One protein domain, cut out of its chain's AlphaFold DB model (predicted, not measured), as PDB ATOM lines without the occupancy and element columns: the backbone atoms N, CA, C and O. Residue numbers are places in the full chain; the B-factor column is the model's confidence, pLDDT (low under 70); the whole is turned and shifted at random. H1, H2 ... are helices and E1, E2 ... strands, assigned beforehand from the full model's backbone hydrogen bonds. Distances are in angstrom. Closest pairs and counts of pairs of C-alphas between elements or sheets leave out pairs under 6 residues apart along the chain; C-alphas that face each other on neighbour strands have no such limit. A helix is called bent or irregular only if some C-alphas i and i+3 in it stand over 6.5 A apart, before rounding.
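AT A GLANCE: This is residues 307 to 435 of the 451 residues of the protein "ATPase_AAA_core domain-containing protein" of Siphonobacter sp. BAB-5404 (UniProt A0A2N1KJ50). A rounded cluster of mostly short helices gathers about H2, with the long helix H5 crossing one end of H2 and the small hairpin E1 and E2 packing its strand E2 on the H5 residues 347 to 362. H7 crosses the last residues of H5, H9 crosses H2, and H3, H4 and H8 also pack on H2. The printed part has 129 residues, with named elements in the order H1, H2, H3, H4, H5, E1, E2, H6, H7, H8, H9; the class is mostly helix, and the two strands make one antiparallel sheet. It is compact, with a radius of gyration of the C-alphas of 13.8 A and spans of 41 by 33 by 25 A.

IN THESE COORDINATES: H1, residues 307 to 310, begins at C-alpha 307 (175.126, 212.979, 222.910). H2 is residues 313 to 323, 15.8 A long; H3 is 325 to 329 and H4 339 to 343. H5, residues 347 to 364, is 26.1 A long and begins at C-alpha 347 (181.152, 223.840, 242.437). It has a kink of 26 degrees near residue 357 and is only just irregular, C-alphas 360 and 363 being 6.6 A apart. E1 is 377 to 381, 12.8 A, and E2 387 to 391, 13.4 A. H6 is 392 to 395, H7 399 to 409, 15.2 A, and H8 411 to 415. H9, residues 422 to 429, 10.7 A, ends at C-alpha 429 (164.031, 219.665, 233.275).

HOW THE PARTS SIT: H2 is the hub, touching H3, H4, H5, H8 and H9. The closest C-alphas of H2 and H5 are those of Pro 313 and Val 354, 5.8 A; H5 touches with residues 350 to 358 alone, about perpendicular at 88 degrees. H9 is about perpendicular to H2 at 80 degrees, closest at Phe 315 and Val 427, 6.1 A between C-alphas. H5 touches H7 with residues 360 to 364 alone, about perpendicular at 86 degrees; the C-alphas of Asn 364 and Ala 405 are closest, 4.6 A. H1 touches H7, with C-alphas 307 and 399 closest at 4.8 A. H6 is close to H1 but not clearly touching, C-alphas 308 and 395 being closest at 6.2 A. In the hairpin E1 and E2, N 378 and O 390 are 2.8 A apart, within hydrogen-bond range. Every O i to N i+4 pair is within range in H4, H7, H8 and H9, against 5 of 7 in H2, 11 of 14 in H5 and 0 of 1 in H3, which has 1 of 2 O i to N i+3 pairs; H1 and H6 are too short for an i+4 pair.

THE WHOLE: The C-alphas farthest apart, of Phe 336 and Asp 369, are 41.2 A apart. The printed part has no cut. The link from H5 to E1, residues 365 to 376, is long. Mean pLDDT of the printed part is 86.3; residues 324 to 326, 328, 330, 334 to 335 and 414 to 420 are under 70.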
ATOM      1  N   GLU A 307     175.093 213.971 221.825       91.62
ATOM      2  CA  GLU A 307     175.126 212.979 222.910       91.62
ATOM      3  C   GLU A 307     176.156 213.297 223.998       91.62
ATOM      4  O   GLU A 307     175.922 212.963 225.162       91.62
ATOM      5  N   ASN A 308     177.256 213.989 223.669       93.12
ATOM      6  CA  ASN A 308     178.227 214.428 224.676       93.12
ATOM      7  C   ASN A 308     177.615 215.441 225.657       93.12
ATOM      8  O   ASN A 308     178.147 215.606 226.752       93.12
ATOM      9  N   TYR A 309     176.530 216.128 225.291       94.75
ATOM     10  CA  TYR A 309     175.762 217.000 226.185       94.75
ATOM     11  C   TYR A 309     174.678 216.234 226.941       94.75
ATOM     12  O   TYR A 309     174.502 216.441 228.139       94.75
ATOM     13  N   LEU A 310     173.953 215.344 226.258       92.81
ATOM     14  CA  LEU A 310     172.832 214.619 226.860       92.81
ATOM     15  C   LEU A 310     173.285 213.647 227.955       92.81
ATOM     16  O   LEU A 310     172.630 213.528 228.990       92.81
ATOM     17  N   TYR A 311     174.418 212.978 227.744       93.19
ATOM     18  CA  TYR A 311     174.986 212.004 228.678       93.19
ATOM     19  C   TYR A 311     176.040 212.611 229.614       93.19
ATOM     20  O   TYR A 311     176.873 211.893 230.165       93.19
ATOM     21  N   ASP A 312     176.002 213.931 229.816       95.00
ATOM     22  CA  ASP A 312     176.847 214.609 230.796       95.00
ATOM     23  C   ASP A 312     176.651 213.992 232.203       95.00
ATOM     24  O   ASP A 312     175.503 213.762 232.616       95.00
ATOM     25  N   PRO A 313     177.727 213.711 232.968       93.81
ATOM     26  CA  PRO A 313     177.616 213.071 234.279       93.81
ATOM     27  C   PRO A 313     176.679 213.782 235.263       93.81
ATOM     28  O   PRO A 313     176.055 213.123 236.099       93.81
ATOM     29  N   LEU A 314     176.500 215.102 235.144       94.25
ATOM     30  CA  LEU A 314     175.523 215.836 235.955       94.25
ATOM     31  C   LEU A 314     174.081 215.360 235.717       94.25
ATOM     32  O   LEU A 314     173.298 215.255 236.664       94.25
ATOM     33  N   PHE A 315     173.717 215.020 234.480       92.88
ATOM     34  CA  PHE A 315     172.378 214.516 234.159       92.88
ATOM     35  C   PHE A 315     172.204 213.047 234.535       92.88
ATOM     36  O   PHE A 315     171.091 212.626 234.861       92.88
ATOM     37  N   ILE A 316     173.293 212.278 234.594       90.31
ATOM     38  CA  ILE A 316     173.291 210.933 235.185       90.31
ATOM     39  C   ILE A 316     172.990 211.026 236.687       90.31
ATOM     40  O   ILE A 316     172.132 210.294 237.186       90.31
ATOM     41  N   LEU A 317     173.618 211.975 237.389       89.62
ATOM     42  CA  LEU A 317     173.343 212.251 238.800       89.62
ATOM     43  C   LEU A 317     171.881 212.681 239.022       89.62
ATOM     44  O   LEU A 317     171.201 212.137 239.893       89.62
ATOM     45  N   CYS A 318     171.363 213.592 238.189       89.19
ATOM     46  CA  CYS A 318     169.954 214.005 238.226       89.19
ATOM     47  C   CYS A 318     168.995 212.844 237.916       89.19
ATOM     48  O   CYS A 318     167.912 212.763 238.488       89.19
ATOM     49  N   SER A 319     169.377 211.928 237.023       86.62
ATOM     50  CA  SER A 319     168.580 210.734 236.722       86.62
ATOM     51  C   SER A 319     168.517 209.798 237.927       86.62
ATOM     52  O   SER A 319     167.457 209.262 238.238       86.62
ATOM     53  N   ALA A 320     169.626 209.622 238.648       83.75
ATOM     54  CA  ALA A 320     169.673 208.771 239.833       83.75
ATOM     55  C   ALA A 320     168.754 209.276 240.957       83.75
ATOM     56  O   ALA A 320     168.059 208.465 241.573       83.75
ATOM     57  N   SER A 321     168.668 210.600 241.156       80.88
ATOM     58  CA  SER A 321     167.795 211.201 242.180       80.88
ATOM     59  C   SER A 321     166.303 210.971 241.931       80.88
ATOM     60  O   SER A 321     165.500 211.130 242.843       80.88
ATOM     61  N   ILE A 322     165.913 210.618 240.703       78.00
ATOM     62  CA  ILE A 322     164.514 210.364 240.330       78.00
ATOM     63  C   ILE A 322     164.098 208.919 240.651       78.00
ATOM     64  O   ILE A 322     162.912 208.651 240.822       78.00
ATOM     65  N   ILE A 323     165.042 207.972 240.720       71.12
ATOM     66  CA  ILE A 323     164.711 206.538 240.726       71.12
ATOM     67  C   ILE A 323     164.689 205.939 242.123       71.12
ATOM     68  O   ILE A 323     163.716 205.285 242.489       71.12
ATOM     69  N   SER A 324     165.790 206.062 242.869       67.56
ATOM     70  CA  SER A 324     165.890 205.470 244.201       67.56
ATOM     71  C   SER A 324     167.090 205.986 244.979       67.56
ATOM     72  O   SER A 324     168.154 206.260 244.423       67.56
ATOM     73  N   TYR A 325     166.921 206.023 246.298       63.28
ATOM     74  CA  TYR A 325     167.965 206.399 247.239       63.28
ATOM     75  C   TYR A 325     169.204 205.491 247.161       63.28
ATOM     76  O   TYR A 325     170.321 205.993 247.118       63.28
ATOM     77  N   ASP A 326     169.019 204.173 247.044       67.44
ATOM     78  CA  ASP A 326     170.134 203.211 247.006       67.44
ATOM     79  C   ASP A 326     171.115 203.480 245.852       67.44
ATOM     80  O   ASP A 326     172.315 203.264 245.981       67.44
ATOM     81  N   ARG A 327     170.628 204.033 244.731       72.12
ATOM     82  CA  ARG A 327     171.469 204.379 243.574       72.12
ATOM     83  C   ARG A 327     172.264 205.664 243.777       72.12
ATOM     84  O   ARG A 327     173.241 205.866 243.071       72.12
ATOM     85  N   LEU A 328     171.864 206.532 244.707       68.44
ATOM     86  CA  LEU A 328     172.617 207.738 245.057       68.44
ATOM     87  C   LEU A 328     173.861 207.390 245.886       68.44
ATOM     88  O   LEU A 328     174.912 207.996 245.673       68.44
ATOM     89  N   GLN A 329     173.782 206.368 246.745       70.06
ATOM     90  CA  GLN A 329     174.941 205.873 247.501       70.06
ATOM     91  C   GLN A 329     176.030 205.338 246.568       70.06
ATOM     92  O   GLN A 329     177.202 205.682 246.725       70.06
ATOM     93  N   ASP A 330     175.637 204.613 245.516       69.31
ATOM     94  CA  ASP A 330     176.556 204.164 244.464       69.31
ATOM     95  C   ASP A 330     177.246 205.329 243.731       69.31
ATOM     96  O   ASP A 330     178.265 205.120 243.077       69.31
ATOM     97  N   LEU A 331     176.739 206.560 243.821       74.94
ATOM     98  CA  LEU A 331     177.301 207.753 243.174       74.94
ATOM     99  C   LEU A 331     177.991 208.702 244.169       74.94
ATOM    100  O   LEU A 331     178.345 209.816 243.792       74.94
ATOM    101  N   GLY A 332     178.203 208.269 245.417       71.00
ATOM    102  CA  GLY A 332     178.887 209.061 246.445       71.00
ATOM    103  C   GLY A 332     177.985 210.049 247.192       71.00
ATOM    104  O   GLY A 332     178.473 211.060 247.698       71.00
ATOM    105  N   LEU A 333     176.673 209.794 247.250       75.56
ATOM    106  CA  LEU A 333     175.713 210.585 248.024       75.56
ATOM    107  C   LEU A 333     175.092 209.757 249.162       75.56
ATOM    108  O   LEU A 333     174.256 208.886 248.940       75.56
ATOM    109  N   ASP A 334     175.457 210.099 250.402       64.94
ATOM    110  CA  ASP A 334     175.097 209.352 251.623       64.94
ATOM    111  C   ASP A 334     173.693 209.656 252.187       64.94
ATOM    112  O   ASP A 334     173.359 209.226 253.292       64.94
ATOM    113  N   LYS A 335     172.885 210.471 251.494       69.00
ATOM    114  CA  LYS A 335     171.533 210.881 251.919       69.00
ATOM    115  C   LYS A 335     170.600 211.003 250.723       69.00
ATOM    116  O   LYS A 335     171.063 211.127 249.591       69.00
ATOM    117  N   PHE A 336     169.293 210.921 250.970       70.56
ATOM    118  CA  PHE A 336     168.307 211.207 249.936       70.56
ATOM    119  C   PHE A 336     168.486 212.665 249.513       70.56
ATOM    120  O   PHE A 336     168.540 213.555 250.361       70.56
ATOM    121  N   VAL A 337     168.675 212.867 248.217       73.62
ATOM    122  CA  VAL A 337     168.967 214.160 247.605       73.62
ATOM    123  C   VAL A 337     168.034 214.262 246.414       73.62
ATOM    124  O   VAL A 337     168.114 213.441 245.501       73.62
ATOM    125  N   GLU A 338     167.149 215.249 246.428       76.69
ATOM    126  CA  GLU A 338     166.301 215.552 245.283       76.69
ATOM    127  C   GLU A 338     167.071 216.386 244.257       76.69
ATOM    128  O   GLU A 338     168.096 217.004 244.546       76.69
ATOM    129  N   THR A 339     166.563 216.476 243.030       75.69
ATOM    130  CA  THR A 339     167.238 217.258 241.987       75.69
ATOM    131  C   THR A 339     167.344 218.750 242.332       75.69
ATOM    132  O   THR A 339     168.298 219.417 241.930       75.69
ATOM    133  N   HIS A 340     166.402 219.270 243.128       78.38
ATOM    134  CA  HIS A 340     166.474 220.625 243.678       78.38
ATOM    135  C   HIS A 340     167.679 220.809 244.613       78.38
ATOM    136  O   HIS A 340     168.369 221.824 244.534       78.38
ATOM    137  N   ASP A 341     167.993 219.806 245.434       82.69
ATOM    138  CA  ASP A 341     169.151 219.845 246.325       82.69
ATOM    139  C   ASP A 341     170.455 219.843 245.522       82.69
ATOM    140  O   ASP A 341     171.362 220.619 245.826       82.69
ATOM    141  N   ILE A 342     170.530 219.041 244.449       85.31
ATOM    142  CA  ILE A 342     171.696 219.001 243.548       85.31
ATOM    143  C   ILE A 342     171.953 220.390 242.951       85.31
ATOM    144  O   ILE A 342     173.099 220.835 242.930       85.31
ATOM    145  N   LYS A 343     170.900 221.111 242.532       87.19
ATOM    146  CA  LYS A 343     171.001 222.488 242.004       87.19
ATOM    147  C   LYS A 343     171.695 223.449 242.977       87.19
ATOM    148  O   LYS A 343     172.344 224.391 242.533       87.19
ATOM    149  N   SER A 344     171.569 223.219 244.285       87.56
ATOM    150  CA  SER A 344     172.165 224.061 245.330       87.56
ATOM    151  C   SER A 344     173.621 223.711 245.676       87.56
ATOM    152  O   SER A 344     174.260 224.421 246.458       87.56
ATOM    153  N   PHE A 345     174.166 222.614 245.137       91.75
ATOM    154  CA  PHE A 345     175.522 222.184 245.467       91.75
ATOM    155  C   PHE A 345     176.573 223.174 244.958       91.75
ATOM    156  O   PHE A 345     176.497 223.704 243.852       91.75
ATOM    157  N   LYS A 346     177.604 223.389 245.782       92.81
ATOM    158  CA  LYS A 346     178.768 224.198 245.413       92.81
ATOM    159  C   LYS A 346     179.589 223.498 244.330       92.81
ATOM    160  O   LYS A 346     179.652 222.269 244.299       92.81
ATOM    161  N   GLN A 347     180.292 224.298 243.531       95.88
ATOM    162  CA  GLN A 347     181.152 223.840 242.437       95.88
ATOM    163  C   GLN A 347     182.108 222.710 242.844       95.88
ATOM    164  O   GLN A 347     182.141 221.686 242.180       95.88
ATOM    165  N   GLU A 348     182.819 222.850 243.968       94.94
ATOM    166  CA  GLU A 348     183.761 221.835 244.472       94.94
ATOM    167  C   GLU A 348     183.086 220.474 244.716       94.94
ATOM    168  O   GLU A 348     183.610 219.426 244.346       94.94
ATOM    169  N   LYS A 349     181.877 220.485 245.291       93.44
ATOM    170  CA  LYS A 349     181.116 219.258 245.539       93.44
ATOM    171  C   LYS A 349     180.660 218.617 244.230       93.44
ATOM    172  O   LYS A 349     180.739 217.401 244.099       93.44
ATOM    173  N   LEU A 350     180.180 219.421 243.280       94.19
ATOM    174  CA  LEU A 350     179.777 218.927 241.963       94.19
ATOM    175  C   LEU A 350     180.969 218.358 241.191       94.19
ATOM    176  O   LEU A 350     180.833 217.279 240.625       94.19
ATOM    177  N   GLN A 351     182.130 219.016 241.241       96.50
ATOM    178  CA  GLN A 351     183.363 218.531 240.620       96.50
ATOM    179  C   GLN A 351     183.746 217.151 241.159       96.50
ATOM    180  O   GLN A 351     183.875 216.217 240.379       96.50
ATOM    181  N   ASN A 352     183.813 216.987 242.486       94.50
ATOM    182  CA  ASN A 352     184.163 215.704 243.105       94.50
ATOM    183  C   ASN A 352     183.200 214.570 242.708       94.50
ATOM    184  O   ASN A 352     183.627 213.437 242.484       94.50
ATOM    185  N   LEU A 353     181.898 214.864 242.619       93.19
ATOM    186  CA  LEU A 353     180.900 213.887 242.177       93.19
ATOM    187  C   LEU A 353     181.110 213.518 240.706       93.19
ATOM    188  O   LEU A 353     181.167 212.336 240.376       93.19
ATOM    189  N   VAL A 354     181.261 214.514 239.833       94.94
ATOM    190  CA  VAL A 354     181.487 214.325 238.393       94.94
ATOM    191  C   VAL A 354     182.780 213.546 238.125       94.94
ATOM    192  O   VAL A 354     182.759 212.601 237.336       94.94
ATOM    193  N   ASP A 355     183.868 213.843 238.837       95.19
ATOM    194  CA  ASP A 355     185.135 213.108 238.739       95.19
ATOM    195  C   ASP A 355     184.958 211.630 239.113       95.19
ATOM    196  O   ASP A 355     185.412 210.733 238.396       95.19
ATOM    197  N   GLY A 356     184.221 211.357 240.197       93.38
ATOM    198  CA  GLY A 356     183.872 209.995 240.603       93.38
ATOM    199  C   GLY A 356     183.059 209.242 239.544       93.38
ATOM    200  O   GLY A 356     183.255 208.039 239.349       93.38
ATOM    201  N   LEU A 357     182.183 209.940 238.815       93.62
ATOM    202  CA  LEU A 357     181.441 209.365 237.691       93.62
ATOM    203  C   LEU A 357     182.352 209.098 236.489       93.62
ATOM    204  O   LEU A 357     182.259 208.023 235.897       93.62
ATOM    205  N   PHE A 358     183.280 210.000 236.159       95.44
ATOM    206  CA  PHE A 358     184.236 209.785 235.069       95.44
ATOM    207  C   PHE A 358     185.113 208.552 235.283       95.44
ATOM    208  O   PHE A 358     185.322 207.792 234.335       95.44
ATOM    209  N   VAL A 359     185.552 208.293 236.520       94.06
ATOM    210  CA  VAL A 359     186.301 207.071 236.876       94.06
ATOM    211  C   VAL A 359     185.503 205.802 236.556       94.06
ATOM    212  O   VAL A 359     186.083 204.799 236.145       94.06
ATOM    213  N   LYS A 360     184.171 205.841 236.692       93.00
ATOM    214  CA  LYS A 360     183.283 204.712 236.368       93.00
ATOM    215  C   LYS A 360     182.952 204.617 234.879       93.00
ATOM    216  O   LYS A 360     182.780 203.514 234.369       93.00
ATOM    217  N   ILE A 361     182.871 205.746 234.174       94.38
ATOM    218  CA  ILE A 361     182.537 205.788 232.741       94.38
ATOM    219  C   ILE A 361     183.731 205.357 231.890       94.38
ATOM    220  O   ILE A 361     183.577 204.492 231.030       94.38
ATOM    221  N   LYS A 362     184.920 205.919 232.140       94.50
ATOM    222  CA  LYS A 362     186.107 205.768 231.281       94.50
ATOM    223  C   LYS A 362     186.464 204.312 230.930       94.50
ATOM    224  O   LYS A 362     186.732 204.065 229.756       94.50
ATOM    225  N   PRO A 363     186.430 203.330 231.858       94.38
ATOM    226  CA  PRO A 363     186.752 201.935 231.536       94.38
ATOM    227  C   PRO A 363     185.812 201.291 230.507       94.38
ATOM    228  O   PRO A 363     186.166 200.284 229.907       94.38
ATOM    229  N   ASN A 364     184.618 201.856 230.312       93.38
ATOM    230  CA  ASN A 364     183.607 201.348 229.389       93.38
ATOM    231  C   ASN A 364     183.683 201.993 227.993       93.38
ATOM    232  O   ASN A 364     182.885 201.642 227.123       93.38
ATOM    233  N   VAL A 365     184.607 202.939 227.778       91.81
ATOM    234  CA  VAL A 365     184.763 203.658 226.508       91.81
ATOM    235  C   VAL A 365     185.651 202.866 225.551       91.81
ATOM    236  O   VAL A 365     186.834 202.641 225.799       91.81
ATOM    237  N   GLU A 366     185.088 202.487 224.407       90.00
ATOM    238  CA  GLU A 366     185.805 201.791 223.335       90.00
ATOM    239  C   GLU A 366     186.426 202.798 222.352       90.00
ATOM    240  O   GLU A 366     185.871 203.074 221.287       90.00
ATOM    241  N   PHE A 367     187.566 203.391 222.723       87.88
ATOM    242  CA  PHE A 367     188.229 204.431 221.923       87.88
ATOM    243  C   PHE A 367     188.625 203.965 220.514       87.88
ATOM    244  O   PHE A 367     189.250 202.918 220.340       87.88
ATOM    245  N   ARG A 368     188.366 204.814 219.515       83.88
ATOM    246  CA  ARG A 368     188.867 204.689 218.137       83.88
ATOM    247  C   ARG A 368     189.974 205.708 217.864       83.88
ATOM    248  O   ARG A 368     190.225 206.601 218.667       83.88
ATOM    249  N   ASP A 369     190.643 205.598 216.720       77.38
ATOM    250  CA  ASP A 369     191.751 206.502 216.365       77.38
ATOM    251  C   ASP A 369     191.313 207.956 216.154       77.38
ATOM    252  O   ASP A 369     192.100 208.873 216.365       77.38
ATOM    253  N   ILE A 370     190.047 208.178 215.796       71.06
ATOM    254  CA  ILE A 370     189.474 209.520 215.646       71.06
ATOM    255  C   ILE A 370     189.180 210.208 216.990       71.06
ATOM    256  O   ILE A 370     188.895 211.403 217.014       71.06
ATOM    257  N   ASP A 371     189.232 209.490 218.114       79.81
ATOM    258  CA  ASP A 371     188.858 209.998 219.438       79.81
ATOM    259  C   ASP A 371     190.017 210.676 220.171       79.81
ATOM    260  O   ASP A 371     191.186 210.343 219.970       79.81
ATOM    261  N   SER A 372     189.692 211.607 221.079       78.31
ATOM    262  CA  SER A 372     190.687 212.024 222.072       78.31
ATOM    263  C   SER A 372     190.837 210.915 223.109       78.31
ATOM    264  O   SER A 372     189.861 210.491 223.718       78.31
ATOM    265  N   LYS A 373     192.072 210.470 223.335       87.06
ATOM    266  CA  LYS A 373     192.425 209.543 224.424       87.06
ATOM    267  C   LYS A 373     193.042 210.284 225.620       87.06
ATOM    268  O   LYS A 373     193.540 209.641 226.538       87.06
ATOM    269  N   SER A 374     193.051 211.621 225.586       89.25
ATOM    270  CA  SER A 374     193.723 212.457 226.582       89.25
ATOM    271  C   SER A 374     192.848 212.727 227.812       89.25
ATOM    272  O   SER A 374     191.648 212.990 227.708       89.25
ATOM    273  N   ASP A 375     193.482 212.707 228.983       91.38
ATOM    274  CA  ASP A 375     192.906 213.111 230.269       91.38
ATOM    275  C   ASP A 375     193.040 214.611 230.553       91.38
ATOM    276  O   ASP A 375     192.650 215.055 231.630       91.38
ATOM    277  N   ASP A 376     193.566 215.393 229.601       94.12
ATOM    278  CA  ASP A 376     193.668 216.845 229.743       94.12
ATOM    279  C   ASP A 376     192.308 217.432 230.117       94.12
ATOM    280  O   ASP A 376     191.292 217.163 229.466       94.12
ATOM    281  N   LEU A 377     192.305 218.223 231.185       95.81
ATOM    282  CA  LEU A 377     191.102 218.836 231.714       95.81
ATOM    283  C   LEU A 377     190.796 220.120 230.948       95.81
ATOM    284  O   LEU A 377     191.641 221.006 230.809       95.81
ATOM    285  N   ILE A 378     189.571 220.191 230.446       95.81
ATOM    286  CA  ILE A 378     189.012 221.326 229.731       95.81
ATOM    287  C   ILE A 378     187.941 221.947 230.615       95.81
ATOM    288  O   ILE A 378     187.065 221.267 231.154       95.81
ATOM    289  N   GLU A 379     188.003 223.267 230.722       96.75
ATOM    290  CA  GLU A 379     187.029 224.045 231.461       96.75
ATOM    291  C   GLU A 379     185.679 224.093 230.723       96.75
ATOM    292  O   GLU A 379     185.594 224.507 229.566       96.75
ATOM    293  N   VAL A 380     184.610 223.698 231.413       96.75
ATOM    294  CA  VAL A 380     183.225 223.711 230.933       96.75
ATOM    295  C   VAL A 380     182.409 224.665 231.797       96.75
ATOM    296  O   VAL A 380     182.193 224.428 232.986       96.75
ATOM    297  N   LYS A 381     181.902 225.728 231.175       96.69
ATOM    298  CA  LYS A 381     180.979 226.675 231.807       96.69
ATOM    299  C   LYS A 381     179.535 226.197 231.655       96.69
ATOM    300  O   LYS A 381     179.088 225.918 230.541       96.69
ATOM    301  N   LEU A 382     178.806 226.132 232.762       96.75
ATOM    302  CA  LEU A 382     177.396 225.748 232.817       96.75
ATOM    303  C   LEU A 382     176.488 226.983 232.814       96.75
ATOM    304  O   LEU A 382     176.908 228.075 233.200       96.75
ATOM    305  N   TYR A 383     175.225 226.798 232.429       95.38
ATOM    306  CA  TYR A 383     174.256 227.893 232.340       95.38
ATOM    307  C   TYR A 383     173.991 228.593 233.683       95.38
ATOM    308  O   TYR A 383     173.817 229.807 233.737       95.38
ATOM    309  N   ASN A 384     174.018 227.860 234.799       93.19
ATOM    310  CA  ASN A 384     173.887 228.443 236.140       93.19
ATOM    311  C   ASN A 384     175.106 229.265 236.608       93.19
ATOM    312  O   ASN A 384     175.126 229.711 237.755       93.19
ATOM    313  N   GLY A 385     176.121 229.443 235.759       94.50
ATOM    314  CA  GLY A 385     177.322 230.221 236.050       94.50
ATOM    315  C   GLY A 385     178.433 229.447 236.759       94.50
ATOM    316  O   GLY A 385     179.499 230.020 236.978       94.50
ATOM    317  N   LEU A 386     178.221 228.172 237.100       96.38
ATOM    318  CA  LEU A 386     179.282 227.312 237.624       96.38
ATOM    319  C   LEU A 386     180.213 226.848 236.505       96.38
ATOM    320  O   LEU A 386     179.817 226.732 235.345       96.38
ATOM    321  N   THR A 387     181.438 226.510 236.892       97.50
ATOM    322  CA  THR A 387     182.463 226.027 235.973       97.50
ATOM    323  C   THR A 387     183.051 224.720 236.481       97.50
ATOM    324  O   THR A 387     183.463 224.631 237.634       97.50
ATOM    325  N   LEU A 388     183.111 223.699 235.635       97.69
ATOM    326  CA  LEU A 388     183.663 222.391 235.985       97.69
ATOM    327  C   LEU A 388     184.769 221.988 235.008       97.69
ATOM    328  O   LEU A 388     184.825 222.471 233.883       97.69
ATOM    329  N   GLN A 389     185.649 221.098 235.440       97.88
ATOM    330  CA  GLN A 389     186.763 220.564 234.661       97.88
ATOM    331  C   GLN A 389     186.398 219.177 234.138       97.88
ATOM    332  O   GLN A 389     186.042 218.291 234.915       97.88
ATOM    333  N   TYR A 390     186.427 219.006 232.817       97.19
ATOM    334  CA  TYR A 390     186.004 217.784 232.133       97.19
ATOM    335  C   TYR A 390     187.174 217.230 231.321       97.19
ATOM    336  O   TYR A 390     187.861 217.999 230.650       97.19
ATOM    337  N   PRO A 391     187.409 215.912 231.315       96.56
ATOM    338  CA  PRO A 391     188.499 215.355 230.538       96.56
ATOM    339  C   PRO A 391     188.188 215.415 229.038       96.56
ATOM    340  O   PRO A 391     187.072 215.125 228.592       96.56
ATOM    341  N   SER A 392     189.201 215.745 228.238       94.12
ATOM    342  CA  SER A 392     189.052 215.918 226.791       94.12
ATOM    343  C   SER A 392     188.556 214.651 226.084       94.12
ATOM    344  O   SER A 392     187.839 214.751 225.087       94.12
ATOM    345  N   TRP A 393     188.873 213.460 226.610       94.81
ATOM    346  CA  TRP A 393     188.359 212.198 226.080       94.81
ATOM    347  C   TRP A 393     186.833 212.126 226.122       94.81
ATOM    348  O   TRP A 393     186.237 211.535 225.229       94.81
ATOM    349  N   PHE A 394     186.180 212.732 227.115       95.50
ATOM    350  CA  PHE A 394     184.722 212.713 227.211       95.50
ATOM    351  C   PHE A 394     184.092 213.701 226.229       95.50
ATOM    352  O   PHE A 394     183.101 213.391 225.574       95.50
ATOM    353  N   LEU A 395     184.685 214.889 226.107       93.81
ATOM    354  CA  LEU A 395     184.155 215.965 225.271       93.81
ATOM    355  C   LEU A 395     184.377 215.710 223.774       93.81
ATOM    356  O   LEU A 395     183.515 216.023 222.957       93.81
ATOM    357  N   LEU A 396     185.526 215.135 223.408       92.25
ATOM    358  CA  LEU A 396     186.019 215.066 222.027       92.25
ATOM    359  C   LEU A 396     186.038 213.636 221.460       92.25
ATOM    360  O   LEU A 396     186.790 213.361 220.519       92.25
ATOM    361  N   SER A 397     185.255 212.722 222.032       91.19
ATOM    362  CA  SER A 397     185.047 211.370 221.493       91.19
ATOM    363  C   SER A 397     183.626 211.200 220.969       91.19
ATOM    364  O   SER A 397     182.711 211.878 221.432       91.19
ATOM    365  N   GLY A 398     183.443 210.279 220.022       88.75
ATOM    366  CA  GLY A 398     182.162 210.095 219.331       88.75
ATOM    367  C   GLY A 398     180.982 209.777 220.255       88.75
ATOM    368  O   GLY A 398     181.078 208.891 221.109       88.75
ATOM    369  N   GLY A 399     179.852 210.449 220.022       86.44
ATOM    370  CA  GLY A 399     178.662 210.433 220.879       86.44
ATOM    371  C   GLY A 399     178.137 209.060 221.240       86.44
ATOM    372  O   GLY A 399     177.997 208.750 222.419       86.44
ATOM    373  N   HIS A 400     177.928 208.195 220.245       87.69
ATOM    374  CA  HIS A 400     177.450 206.831 220.486       87.69
ATOM    375  C   HIS A 400     178.358 206.042 221.443       87.69
ATOM    376  O   HIS A 400     177.862 205.316 222.296       87.69
ATOM    377  N   ARG A 401     179.685 206.233 221.383       90.69
ATOM    378  CA  ARG A 401     180.623 205.553 222.297       90.69
ATOM    379  C   ARG A 401     180.502 206.075 223.721       90.69
ATOM    380  O   ARG A 401     180.529 205.286 224.663       90.69
ATOM    381  N   ILE A 402     180.365 207.390 223.879       91.94
ATOM    382  CA  ILE A 402     180.164 208.019 225.189       91.94
ATOM    383  C   ILE A 402     178.820 207.603 225.784       91.94
ATOM    384  O   ILE A 402     178.768 207.195 226.944       91.94
ATOM    385  N   LYS A 403     177.758 207.622 224.977       91.56
ATOM    386  CA  LYS A 403     176.437 207.099 225.326       91.56
ATOM    387  C   LYS A 403     176.528 205.654 225.807       91.56
ATOM    388  O   LYS A 403     176.123 205.367 226.932       91.56
ATOM    389  N   ASP A 404     177.108 204.760 225.010       90.94
ATOM    390  CA  ASP A 404     177.218 203.340 225.352       90.94
ATOM    391  C   ASP A 404     178.037 203.124 226.630       90.94
ATOM    392  O   ASP A 404     177.641 202.338 227.492       90.94
ATOM    393  N   ALA A 405     179.137 203.861 226.808       92.75
ATOM    394  CA  ALA A 405     179.947 203.806 228.021       92.75
ATOM    395  C   ALA A 405     179.165 204.260 229.264       92.75
ATOM    396  O   ALA A 405     179.230 203.605 230.306       92.75
ATOM    397  N   CYS A 406     178.381 205.337 229.153       91.69
ATOM    398  CA  CYS A 406     177.521 205.819 230.233       91.69
ATOM    399  C   CYS A 406     176.420 204.807 230.571       91.69
ATOM    400  O   CYS A 406     176.170 204.546 231.746       91.69
ATOM    401  N   LEU A 407     175.787 204.197 229.564       89.81
ATOM    402  CA  LEU A 407     174.745 203.187 229.766       89.81
ATOM    403  C   LEU A 407     175.300 201.883 230.360       89.81
ATOM    404  O   LEU A 407     174.627 201.267 231.187       89.81
ATOM    405  N   LYS A 408     176.524 201.481 229.992       90.88
ATOM    406  CA  LYS A 408     177.238 200.346 230.603       90.88
ATOM    407  C   LYS A 408     177.601 200.635 232.062       90.88
ATOM    408  O   LYS A 408     177.346 199.799 232.925       90.88
ATOM    409  N   ALA A 409     178.145 201.821 232.346       90.56
ATOM    410  CA  ALA A 409     178.510 202.234 233.701       90.56
ATOM    411  C   ALA A 409     177.282 202.414 234.609       90.56
ATOM    412  O   ALA A 409     177.321 202.077 235.792       90.56
ATOM    413  N   PHE A 410     176.173 202.904 234.046       88.69
ATOM    414  CA  PHE A 410     174.947 203.227 234.774       88.69
ATOM    415  C   PHE A 410     173.700 202.658 234.078       88.69
ATOM    416  O   PHE A 410     172.877 203.403 233.535       88.69
ATOM    417  N   PRO A 411     173.458 201.333 234.164       86.12
ATOM    418  CA  PRO A 411     172.342 200.674 233.473       86.12
ATOM    419  C   PRO A 411     170.953 201.165 233.895       86.12
ATOM    420  O   PRO A 411     169.944 200.875 233.251       86.12
ATOM    421  N   PHE A 412     170.860 201.885 235.014       82.56
ATOM    422  CA  PHE A 412     169.613 202.505 235.436       82.56
ATOM    423  C   PHE A 412     169.123 203.604 234.497       82.56
ATOM    424  O   PHE A 412     167.911 203.768 234.384       82.56
ATOM    425  N   VAL A 413     170.033 204.303 233.816       81.44
ATOM    426  CA  VAL A 413     169.694 205.329 232.823       81.44
ATOM    427  C   VAL A 413     168.909 204.691 231.671       81.44
ATOM    428  O   VAL A 413     167.928 205.257 231.205       81.44
ATOM    429  N   ASN A 414     169.259 203.452 231.299       69.31
ATOM    430  CA  ASN A 414     168.564 202.677 230.268       69.31
ATOM    431  C   ASN A 414     167.180 202.165 230.725       69.31
ATOM    432  O   ASN A 414     166.222 202.160 229.962       69.31
ATOM    433  N   ARG A 415     167.039 201.754 231.996       62.03
ATOM    434  CA  ARG A 415     165.781 201.179 232.533       62.03
ATOM    435  C   ARG A 415     164.607 202.161 232.592       62.03
ATOM    436  O   ARG A 415     163.465 201.722 232.686       62.03
ATOM    437  N   LEU A 416     164.878 203.460 232.536       55.22
ATOM    438  CA  LEU A 416     163.869 204.519 232.448       55.22
ATOM    439  C   LEU A 416     163.460 204.838 230.997       55.22
ATOM    440  O   LEU A 416     162.460 205.517 230.779       55.22
ATOM    441  N   GLY A 417     164.223 204.341 230.018       46.66
ATOM    442  CA  GLY A 417     164.111 204.633 228.590       46.66
ATOM    443  C   GLY A 417     163.421 203.533 227.786       46.66
ATOM    444  O   GLY A 417     163.989 203.027 226.826       46.66
ATOM    445  N   LYS A 418     162.178 203.172 228.138       47.44
ATOM    446  CA  LYS A 418     161.274 202.594 227.118       47.44
ATOM    447  C   LYS A 418     160.857 203.640 226.070       47.44
ATOM    448  O   LYS A 418     160.435 203.257 224.987       47.44
ATOM    449  N   ASP A 419     161.041 204.923 226.388       52.78
ATOM    450  CA  ASP A 419     161.016 206.047 225.451       52.78
ATOM    451  C   ASP A 419     162.449 206.437 225.073       52.78
ATOM    452  O   ASP A 419     163.285 206.638 225.962       52.78
ATOM    453  N   SER A 420     162.711 206.634 223.779       56.69
ATOM    454  CA  SER A 420     163.987 207.129 223.235       56.69
ATOM    455  C   SER A 420     164.428 208.484 223.805       56.69
ATOM    456  O   SER A 420     165.610 208.813 223.750       56.69
ATOM    457  N   ASP A 421     163.505 209.236 224.413       70.50
ATOM    458  CA  ASP A 421     163.686 210.658 224.721       70.50
ATOM    459  C   ASP A 421     163.832 210.945 226.228       70.50
ATOM    460  O   ASP A 421     163.846 212.101 226.662       70.50
ATOM    461  N   TYR A 422     163.922 209.906 227.073       82.44
ATOM    462  CA  TYR A 422     163.979 210.077 228.533       82.44
ATOM    463  C   TYR A 422     165.140 210.978 228.980       82.44
ATOM    464  O   TYR A 422     164.937 211.883 229.793       82.44
ATOM    465  N   VAL A 423     166.343 210.748 228.444       86.25
ATOM    466  CA  VAL A 423     167.539 211.524 228.806       86.25
ATOM    467  C   VAL A 423     167.337 212.993 228.438       86.25
ATOM    468  O   VAL A 423     167.533 213.857 229.288       86.25
ATOM    469  N   SER A 424     166.818 213.274 227.238       89.31
ATOM    470  CA  SER A 424     166.461 214.628 226.803       89.31
ATOM    471  C   SER A 424     165.508 215.306 227.790       89.31
ATOM    472  O   SER A 424     165.748 216.444 228.188       89.31
ATOM    473  N   ARG A 425     164.479 214.606 228.293       87.81
ATOM    474  CA  ARG A 425     163.560 215.157 229.310       87.81
ATOM    475  C   ARG A 425     164.251 215.491 230.632       87.81
ATOM    476  O   ARG A 425     163.939 216.524 231.227       87.81
ATOM    477  N   VAL A 426     165.176 214.649 231.104       89.75
ATOM    478  CA  VAL A 426     165.963 214.939 232.318       89.75
ATOM    479  C   VAL A 426     166.837 216.169 232.106       89.75
ATOM    480  O   VAL A 426     166.863 217.042 232.973       89.75
ATOM    481  N   VAL A 427     167.505 216.264 230.957       92.94
ATOM    482  CA  VAL A 427     168.347 217.411 230.597       92.94
ATOM    483  C   VAL A 427     167.513 218.693 230.555       92.94
ATOM    484  O   VAL A 427     167.843 219.656 231.239       92.94
ATOM    485  N   ILE A 428     166.379 218.689 229.846       92.38
ATOM    486  CA  ILE A 428     165.482 219.851 229.707       92.38
ATOM    487  C   ILE A 428     164.923 220.290 231.066       92.38
ATOM    488  O   ILE A 428     164.882 221.482 231.371       92.38
ATOM    489  N   LYS A 429     164.519 219.344 231.924       91.12
ATOM    490  CA  LYS A 429     164.031 219.665 233.275       91.12
ATOM    491  C   LYS A 429     165.111 220.328 234.138       91.12
ATOM    492  O   LYS A 429     164.770 221.129 235.003       91.12
ATOM    493  N   ASN A 430     166.381 220.013 233.885       93.12
ATOM    494  CA  ASN A 430     167.541 220.466 234.653       93.12
ATOM    495  C   ASN A 430     168.486 221.350 233.823       93.12
ATOM    496  O   ASN A 430     169.700 221.326 234.031       93.12
ATOM    497  N   TYR A 431     167.931 222.146 232.900       94.12
ATOM    498  CA  TYR A 431     168.670 222.953 231.915       94.12
ATOM    499  C   TYR A 431     169.745 223.875 232.520       94.12
ATOM    500  O   TYR A 431     170.686 224.260 231.839       94.12
ATOM    501  N   TRP A 432     169.648 224.216 233.809       93.44
ATOM    502  CA  TRP A 432     170.638 225.023 234.528       93.44
ATOM    503  C   TRP A 432     172.026 224.374 234.628       93.44
ATOM    504  O   TRP A 432     173.006 225.082 234.845       93.44
ATOM    505  N   PHE A 433     172.125 223.052 234.469       96.06
ATOM    506  CA  PHE A 433     173.398 222.333 234.369       96.06
ATOM    507  C   PHE A 433     173.856 222.104 232.928       96.06
ATOM    508  O   PHE A 433     174.902 221.499 232.716       96.06
ATOM    509  N   LEU A 434     173.101 222.565 231.930       95.50
ATOM    510  CA  LEU A 434     173.515 222.444 230.541       95.50
ATOM    511  C   LEU A 434     174.739 223.328 230.289       95.50
ATOM    512  O   LEU A 434     174.859 224.419 230.854       95.50
ATOM    513  N   ALA A 435     175.649 222.860 229.438       96.12
ATOM    514  CA  ALA A 435     176.781 223.667 229.008       96.12
ATOM    515  C   ALA A 435     176.279 224.962 228.346       96.12
ATOM    516  O   ALA A 435     175.380 224.928 227.502       96.12
TER     517      ALA A 435